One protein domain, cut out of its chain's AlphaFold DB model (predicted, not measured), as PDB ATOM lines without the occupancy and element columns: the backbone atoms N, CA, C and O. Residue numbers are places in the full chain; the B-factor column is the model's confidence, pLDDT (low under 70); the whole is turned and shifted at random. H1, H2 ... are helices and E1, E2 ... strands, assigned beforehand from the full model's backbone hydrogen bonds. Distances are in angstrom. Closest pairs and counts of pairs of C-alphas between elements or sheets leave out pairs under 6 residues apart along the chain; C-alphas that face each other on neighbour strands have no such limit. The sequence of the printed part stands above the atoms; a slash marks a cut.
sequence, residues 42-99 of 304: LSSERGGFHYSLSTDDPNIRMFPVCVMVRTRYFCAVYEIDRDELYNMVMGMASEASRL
ATOM      1  N   LEU A  42     251.375 348.793 271.475       37.22
ATOM      2  CA  LEU A  42     250.480 347.901 272.207       37.22
ATOM      3  C   LEU A  42     249.176 348.655 272.462       37.22
ATOM      4  O   LEU A  42     249.172 349.636 273.208       37.22
ATOM      5  N   SER A  43     248.082 348.201 271.855       37.41
ATOM      6  CA  SER A  43     246.740 348.689 272.170       37.41
ATOM      7  C   SER A  43     245.935 347.563 272.810       37.41
ATOM      8  O   SER A  43     245.837 346.464 272.264       37.41
ATOM      9  N   SER A  44     245.386 347.830 273.993       32.66
ATOM     10  CA  SER A  44     244.436 346.943 274.659       32.66
ATOM     11  C   SER A  44     243.072 347.617 274.621       32.66
ATOM     12  O   SER A  44     242.806 348.540 275.390       32.66
ATOM     13  N   GLU A  45     242.214 347.162 273.713       36.56
ATOM     14  CA  GLU A  45     240.784 347.449 273.769       36.56
ATOM     15  C   GLU A  45     240.047 346.234 274.338       36.56
ATOM     16  O   GLU A  45     240.504 345.097 274.229       36.56
ATOM     17  N   ARG A  46     238.938 346.510 275.038       36.41
ATOM     18  CA  ARG A  46     238.122 345.574 275.832       36.41
ATOM     19  C   ARG A  46     238.157 344.127 275.313       36.41
ATOM     20  O   ARG A  46     237.367 343.761 274.453       36.41
ATOM     21  N   GLY A  47     238.995 343.295 275.932       47.25
ATOM     22  CA  GLY A  47     238.908 341.840 275.824       47.25
ATOM     23  C   GLY A  47     239.941 341.118 274.967       47.25
ATOM     24  O   GLY A  47     239.983 339.895 274.993       47.25
ATOM     25  N   GLY A  48     240.803 341.833 274.252       46.41
ATOM     26  CA  GLY A  48     241.843 341.216 273.433       46.41
ATOM     27  C   GLY A  48     243.165 341.956 273.556       46.41
ATOM     28  O   GLY A  48     243.204 343.161 273.809       46.41
ATOM     29  N   PHE A  49     244.267 341.230 273.379       56.44
ATOM     30  CA  PHE A  49     245.550 341.850 273.074       56.44
ATOM     31  C   PHE A  49     245.681 341.905 271.557       56.44
ATOM     32  O   PHE A  49     245.788 340.864 270.910       56.44
ATOM     33  N   HIS A  50     245.659 343.112 270.998       58.38
ATOM     34  CA  HIS A  50     245.964 343.320 269.589       58.38
ATOM     35  C   HIS A  50     247.439 343.693 269.458       58.38
ATOM     36  O   HIS A  50     247.907 344.673 270.043       58.38
ATOM     37  N   TYR A  51     248.165 342.896 268.681       64.38
ATOM     38  CA  TYR A  51     249.553 343.158 268.327       64.38
ATOM     39  C   TYR A  51     249.581 343.640 266.879       64.38
ATOM     40  O   TYR A  51     249.315 342.864 265.967       64.38
ATOM     41  N   SER A  52     249.886 344.921 266.670       67.31
ATOM     42  CA  SER A  52     250.177 345.449 265.338       67.31
ATOM     43  C   SER A  52     251.688 345.556 265.189       67.31
ATOM     44  O   SER A  52     252.319 346.446 265.760       67.31
ATOM     45  N   LEU A  53     252.266 344.623 264.440       77.44
ATOM     46  CA  LEU A  53     253.681 344.619 264.085       77.44
ATOM     47  C   LEU A  53     253.815 345.218 262.682       77.44
ATOM     48  O   LEU A  53     253.193 344.735 261.741       77.44
ATOM     49  N   SER A  54     254.597 346.288 262.558       78.19
ATOM     50  CA  SER A  54     254.918 346.919 261.277       78.19
ATOM     51  C   SER A  54     256.430 346.990 261.160       78.19
ATOM     52  O   SER A  54     257.086 347.510 262.060       78.19
ATOM     53  N   THR A  55     256.965 346.481 260.056       84.00
ATOM     54  CA  THR A  55     258.342 346.736 259.625       84.00
ATOM     55  C   THR A  55     258.309 347.767 258.505       84.00
ATOM     56  O   THR A  55     257.380 347.770 257.696       84.00
ATOM     57  N   ASP A  56     259.300 348.654 258.478       89.12
ATOM     58  CA  ASP A  56     259.496 349.593 257.370       89.12
ATOM     59  C   ASP A  56     260.211 348.918 256.178       89.12
ATOM     60  O   ASP A  56     260.231 349.469 255.078       89.12
ATOM     61  N   ASP A  57     260.781 347.723 256.379       90.75
ATOM     62  CA  ASP A  57     261.463 346.951 255.341       90.75
ATOM     63  C   ASP A  57     260.497 345.956 254.664       90.75
ATOM     64  O   ASP A  57     260.006 345.039 255.335       90.75
ATOM     65  N   PRO A  58     260.226 346.089 253.348       85.00
ATOM     66  CA  PRO A  58     259.335 345.186 252.620       85.00
ATOM     67  C   PRO A  58     259.877 343.753 252.484       85.00
ATOM     68  O   PRO A  58     259.096 342.846 252.174       85.00
ATOM     69  N   ASN A  59     261.177 343.535 252.705       90.25
ATOM     70  CA  ASN A  59     261.808 342.218 252.627       90.25
ATOM     71  C   ASN A  59     261.744 341.452 253.949       90.25
ATOM     72  O   ASN A  59     261.896 340.234 253.950       90.25
ATOM     73  N   ILE A  60     261.462 342.122 255.066       86.94
ATOM     74  CA  ILE A  60     261.349 341.458 256.362       86.94
ATOM     75  C   ILE A  60     259.898 341.018 256.570       86.94
ATOM     76  O   ILE A  60     258.952 341.804 256.455       86.94
ATOM     77  N   ARG A  61     259.694 339.741 256.898       86.12
ATOM     78  CA  ARG A  61     258.396 339.219 257.340       86.12
ATOM     79  C   ARG A  61     258.478 338.896 258.826       86.12
ATOM     80  O   ARG A  61     259.385 338.199 259.272       86.12
ATOM     81  N   MET A  62     257.521 339.410 259.595       90.12
ATOM     82  CA  MET A  62     257.403 339.108 261.020       90.12
ATOM     83  C   MET A  62     256.377 337.999 261.234       90.12
ATOM     84  O   MET A  62     255.226 338.126 260.812       90.12
ATOM     85  N   PHE A  63     256.775 336.942 261.932       88.06
ATOM     86  CA  PHE A  63     255.905 335.829 262.292       88.06
ATOM     87  C   PHE A  63     255.758 335.765 263.815       88.06
ATOM     88  O   PHE A  63     256.706 335.383 264.509       88.06
ATOM     89  N   PRO A  64     254.597 336.147 264.373       87.06
ATOM     90  CA  PRO A  64     254.330 335.922 265.781       87.06
ATOM     91  C   PRO A  64     254.040 334.434 266.009       87.06
ATOM     92  O   PRO A  64     253.102 333.873 265.445       87.06
ATOM     93  N   VAL A  65     254.827 333.796 266.870       88.56
ATOM     94  CA  VAL A  65     254.601 332.423 267.330       88.56
ATOM     95  C   VAL A  65     254.323 332.477 268.824       88.56
ATOM     96  O   VAL A  65     255.183 332.858 269.617       88.56
ATOM     97  N   CYS A  66     253.111 332.095 269.217       87.75
ATOM     98  CA  CYS A  66     252.719 331.999 270.616       87.75
ATOM     99  C   CYS A  66     252.557 330.533 271.015       87.75
ATOM    100  O   CYS A  66     251.779 329.799 270.409       87.75
ATOM    101  N   VAL A  67     253.258 330.117 272.067       89.50
ATOM    102  CA  VAL A  67     253.142 328.787 272.670       89.50
ATOM    103  C   VAL A  67     252.517 328.926 274.053       89.50
ATOM    104  O   VAL A  67     252.941 329.746 274.872       89.50
ATOM    105  N   MET A  68     251.498 328.114 274.330       88.94
ATOM    106  CA  MET A  68     250.910 328.007 275.662       88.94
ATOM    107  C   MET A  68     251.618 326.894 276.438       88.94
ATOM    108  O   MET A  68     251.569 325.731 276.045       88.94
ATOM    109  N   VAL A  69     252.240 327.234 277.568       91.06
ATOM    110  CA  VAL A  69     252.813 326.246 278.492       91.06
ATOM    111  C   VAL A  69     252.045 326.312 279.804       91.06
ATOM    112  O   VAL A  69     252.166 327.264 280.584       91.06
ATOM    113  N   ARG A  70     251.239 325.271 280.047       92.25
ATOM    114  CA  ARG A  70     250.276 325.170 281.156       92.25
ATOM    115  C   ARG A  70     249.236 326.296 281.122       92.25
ATOM    116  O   ARG A  70     248.218 326.167 280.463       92.25
ATOM    117  N   THR A  71     249.496 327.384 281.843       91.62
ATOM    118  CA  THR A  71     248.596 328.535 282.029       91.62
ATOM    119  C   THR A  71     249.259 329.860 281.656       91.62
ATOM    120  O   THR A  71     248.742 330.929 281.976       91.62
ATOM    121  N   ARG A  72     250.431 329.809 281.011       87.06
ATOM    122  CA  ARG A  72     251.191 330.989 280.595       87.06
ATOM    123  C   ARG A  72     251.400 330.968 279.088       87.06
ATOM    124  O   ARG A  72     251.738 329.928 278.525       87.06
ATOM    125  N   TYR A  73     251.211 332.124 278.465       88.75
ATOM    126  CA  TYR A  73     251.522 332.346 277.059       88.75
ATOM    127  C   TYR A  73     252.945 332.874 276.929       88.75
ATOM    128  O   TYR A  73     253.324 333.825 277.614       88.75
ATOM    129  N   PHE A  74     253.712 332.262 276.038       90.44
ATOM    130  CA  PHE A  74     255.020 332.732 275.612       90.44
ATOM    131  C   PHE A  74     254.910 333.068 274.135       90.44
ATOM    132  O   PHE A  74     254.685 332.178 273.323       90.44
ATOM    133  N   CYS A  75     255.027 334.346 273.794       90.06
ATOM    134  CA  CYS A  75     255.031 334.790 272.409       90.06
ATOM    135  C   CYS A  75     256.440 335.237 272.039       90.06
ATOM    136  O   CYS A  75     257.039 336.051 272.742       90.06
ATOM    137  N   ALA A  76     256.949 334.694 270.943       90.69
ATOM    138  CA  ALA A  76     258.146 335.168 270.274       90.69
ATOM    139  C   ALA A  76     257.734 335.748 268.919       90.69
ATOM    140  O   ALA A  76     256.815 335.246 268.272       90.69
ATOM    141  N   VAL A  77     258.401 336.818 268.502       90.75
ATOM    142  CA  VAL A  77     258.281 337.345 267.144       90.75
ATOM    143  C   VAL A  77     259.560 336.964 266.429       90.75
ATOM    144  O   VAL A  77     260.646 337.308 266.894       90.75
ATOM    145  N   TYR A  78     259.423 336.219 265.340       90.25
ATOM    146  CA  TYR A  78     260.536 335.884 264.468       90.25
ATOM    147  C   TYR A  78     260.549 336.866 263.307       90.25
ATOM    148  O   TYR A  78     259.546 337.014 262.608       90.25
ATOM    149  N   GLU A  79     261.676 337.538 263.122       91.38
ATOM    150  CA  GLU A  79     261.977 338.280 261.905       91.38
ATOM    151  C   GLU A  79     262.683 337.313 260.963       91.38
ATOM    152  O   GLU A  79     263.714 336.744 261.320       91.38
ATOM    153  N   ILE A  80     262.086 337.070 259.800       91.44
ATOM    154  CA  ILE A  80     262.674 336.221 258.767       91.44
ATOM    155  C   ILE A  80     262.768 337.063 257.503       91.44
ATOM    156  O   ILE A  80     261.773 337.654 257.064       91.44
ATOM    157  N   ASP A  81     263.964 337.124 256.932       91.81
ATOM    158  CA  ASP A  81     264.172 337.744 255.631       91.81
ATOM    159  C   ASP A  81     263.438 336.932 254.548       91.81
ATOM    160  O   ASP A  81     263.398 335.698 254.593       91.81
ATOM    161  N   ARG A  82     262.819 337.607 253.577       85.50
ATOM    162  CA  ARG A  82     262.077 336.970 252.479       85.50
ATOM    163  C   ARG A  82     262.919 335.911 251.766       85.50
ATOM    164  O   ARG A  82     262.379 334.852 251.432       85.50
ATOM    165  N   ASP A  83     264.208 336.167 251.570       88.19
ATOM    166  CA  ASP A  83     265.105 335.246 250.878       88.19
ATOM    167  C   ASP A  83     265.433 334.029 251.754       88.19
ATOM    168  O   ASP A  83     265.469 332.897 251.266       88.19
ATOM    169  N   GLU A  84     265.594 334.221 253.066       88.38
ATOM    170  CA  GLU A  84     265.769 333.115 254.015       88.38
ATOM    171  C   GLU A  84     264.520 332.237 254.101       88.38
ATOM    172  O   GLU A  84     264.626 331.007 254.071       88.38
ATOM    173  N   LEU A  85     263.333 332.849 254.140       85.06
ATOM    174  CA  LEU A  85     262.067 332.123 254.141       85.06
ATOM    175  C   LEU A  85     261.908 331.298 252.860       85.06
ATOM    176  O   LEU A  85     261.550 330.122 252.921       85.06
ATOM    177  N   TYR A  86     262.206 331.894 251.704       82.62
ATOM    178  CA  TYR A  86     262.148 331.200 250.420       82.62
ATOM    179  C   TYR A  86     263.118 330.014 250.380       82.62
ATOM    180  O   TYR A  86     262.728 328.907 250.001       82.62
ATOM    181  N   ASN A  87     264.356 330.208 250.838       88.25
ATOM    182  CA  ASN A  87     265.356 329.144 250.901       88.25
ATOM    183  C   ASN A  87     264.952 328.021 251.866       88.25
ATOM    184  O   ASN A  87     265.155 326.849 251.551       88.25
ATOM    185  N   MET A  88     264.336 328.351 253.004       81.81
ATOM    186  CA  MET A  88     263.833 327.360 253.957       81.81
ATOM    187  C   MET A  88     262.702 326.522 253.347       81.81
ATOM    188  O   MET A  88     262.731 325.293 253.421       81.81
ATOM    189  N   VAL A  89     261.735 327.168 252.688       84.25
ATOM    190  CA  VAL A  89     260.606 326.485 252.037       84.25
ATOM    191  C   VAL A  89     261.080 325.608 250.878       84.25
ATOM    192  O   VAL A  89     260.691 324.441 250.789       84.25
ATOM    193  N   MET A  90     261.956 326.129 250.017       87.31
ATOM    194  CA  MET A  90     262.507 325.364 248.893       87.31
ATOM    195  C   MET A  90     263.411 324.220 249.366       87.31
ATOM    196  O   MET A  90     263.391 323.139 248.773       87.31
ATOM    197  N   GLY A  91     264.147 324.418 250.463       88.19
ATOM    198  CA  GLY A  91     264.920 323.372 251.128       88.19
ATOM    199  C   GLY A  91     264.030 322.215 251.578       88.19
ATOM    200  O   GLY A  91     264.249 321.081 251.149       88.19
ATOM    201  N   MET A  92     262.966 322.509 252.334       81.06
ATOM    202  CA  MET A  92     262.007 321.498 252.801       81.06
ATOM    203  C   MET A  92     261.319 320.757 251.647       81.06
ATOM    204  O   MET A  92     261.189 319.534 251.693       81.06
ATOM    205  N   ALA A  93     260.923 321.467 250.585       77.44
ATOM    206  CA  ALA A  93     260.314 320.849 249.406       77.44
ATOM    207  C   ALA A  93     261.285 319.891 248.691       77.44
ATOM    208  O   ALA A  93     260.901 318.790 248.291       77.44
ATOM    209  N   SER A  94     262.559 320.279 248.569       82.19
ATOM    210  CA  SER A  94     263.588 319.427 247.967       82.19
ATOM    211  C   SER A  94     263.853 318.161 248.791       82.19
ATOM    212  O   SER A  94     264.058 317.085 248.227       82.19
ATOM    213  N   GLU A  95     263.792 318.261 250.119       75.94
ATOM    214  CA  GLU A  95     264.032 317.147 251.035       75.94
ATOM    215  C   GLU A  95     262.843 316.178 251.083       75.94
ATOM    216  O   GLU A  95     263.035 314.964 250.971       75.94
ATOM    217  N   ALA A  96     261.613 316.700 251.091       70.38
ATOM    218  CA  ALA A  96     260.398 315.901 250.922       70.38
ATOM    219  C   ALA A  96     260.406 315.129 249.589       70.38
ATOM    220  O   ALA A  96     260.080 313.941 249.546       70.38
ATOM    221  N   SER A  97     260.868 315.765 248.506       77.31
ATOM    222  CA  SER A  97     260.990 315.118 247.196       77.31
ATOM    223  C   SER A  97     262.054 314.013 247.170       77.31
ATOM    224  O   SER A  97     261.904 313.044 246.422       77.31
ATOM    225  N   ARG A  98     263.116 314.112 247.985       74.75
ATOM    226  CA  ARG A  98     264.103 313.028 248.139       74.75
ATOM    227  C   ARG A  98     263.505 311.841 248.886       74.75
ATOM    228  O   ARG A  98     263.677 310.712 248.427       74.75
ATOM    229  N   LEU A  99     262.775 312.092 249.972       76.50
ATOM    230  CA  LEU A  99     262.145 311.049 250.790       76.50
ATOM    231  C   LEU A  99     261.031 310.294 250.040       76.50
ATOM    232  O   LEU A  99     260.894 309.085 250.211       76.50
TER     233      LEU A  99
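What this domain is: This is residues 42 to 99 of the 304 residues of an uncharacterized protein of Ceratocystis fimbriata f. sp. platani (UniProt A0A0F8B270). Picture a long, slender hairpin of two strands, E3 and E4, with one helix, H1, running on from the end of E4 and a small folded-back arm, E1 and E2, on the other side of the hairpin. It is a loose chain of parts without a packed core: residues 86 to 99 of H1 stick out, and so do residues 44 to 49 and the hairpin tip, 68 to 73. The printed part has 58 residues, with four named strands and then one named helix, in the order E1 E2 E3 E4 H1; E3 and E4 are antiparallel, and the class is mixed. The whole is extended, with a radius of gyration of the C-alphas of 16.0 A, and flat, spanning 49 by 34 by 13 A.

How they stand to each other: Look first at E3, residues 60 to 69, and E4, residues 72 to 81, a hairpin whose directions differ by 160 degrees. You will find N 65 and O 76 at 2.8 A and N 74 and O 67 at 2.9 A, within hydrogen-bond range. From E4 a tight link, with 0 residues between them, leads to H1, residues 82 to 99, where every O i to N i+4 pair is within hydrogen-bond range. Its closest C-alphas to E3 are those of Arg 82 and Ile 60, 6.0 A apart. Then turn to E1, residues 42 to 45, and E2, residues 48 to 52, which meet only at a point, where C-alphas 44 and 49 face each other at 5.4 A. E2 and E3 are apart.

Where its parts are: Find C-alpha 60 at (261.349, 341.458, 256.362); from there E3 runs 28.2 A, and E4 returns over 28.9 A. H1 covers 26.0 A and ends at C-alpha 99, (262.145, 311.049, 250.790). E1 begins at C-alpha 42, (250.480, 347.901, 272.207), and is 9.8 A long; E2 is 12.4 A long.

The domain as a whole: The two C-alphas farthest apart, those of Arg 46 and Arg 98, are 50.0 A apart. The printed part has no cut and no long link. Look to residues 42 to 52 for low confidence, with pLDDT under 70; the mean of the printed part is 78.6.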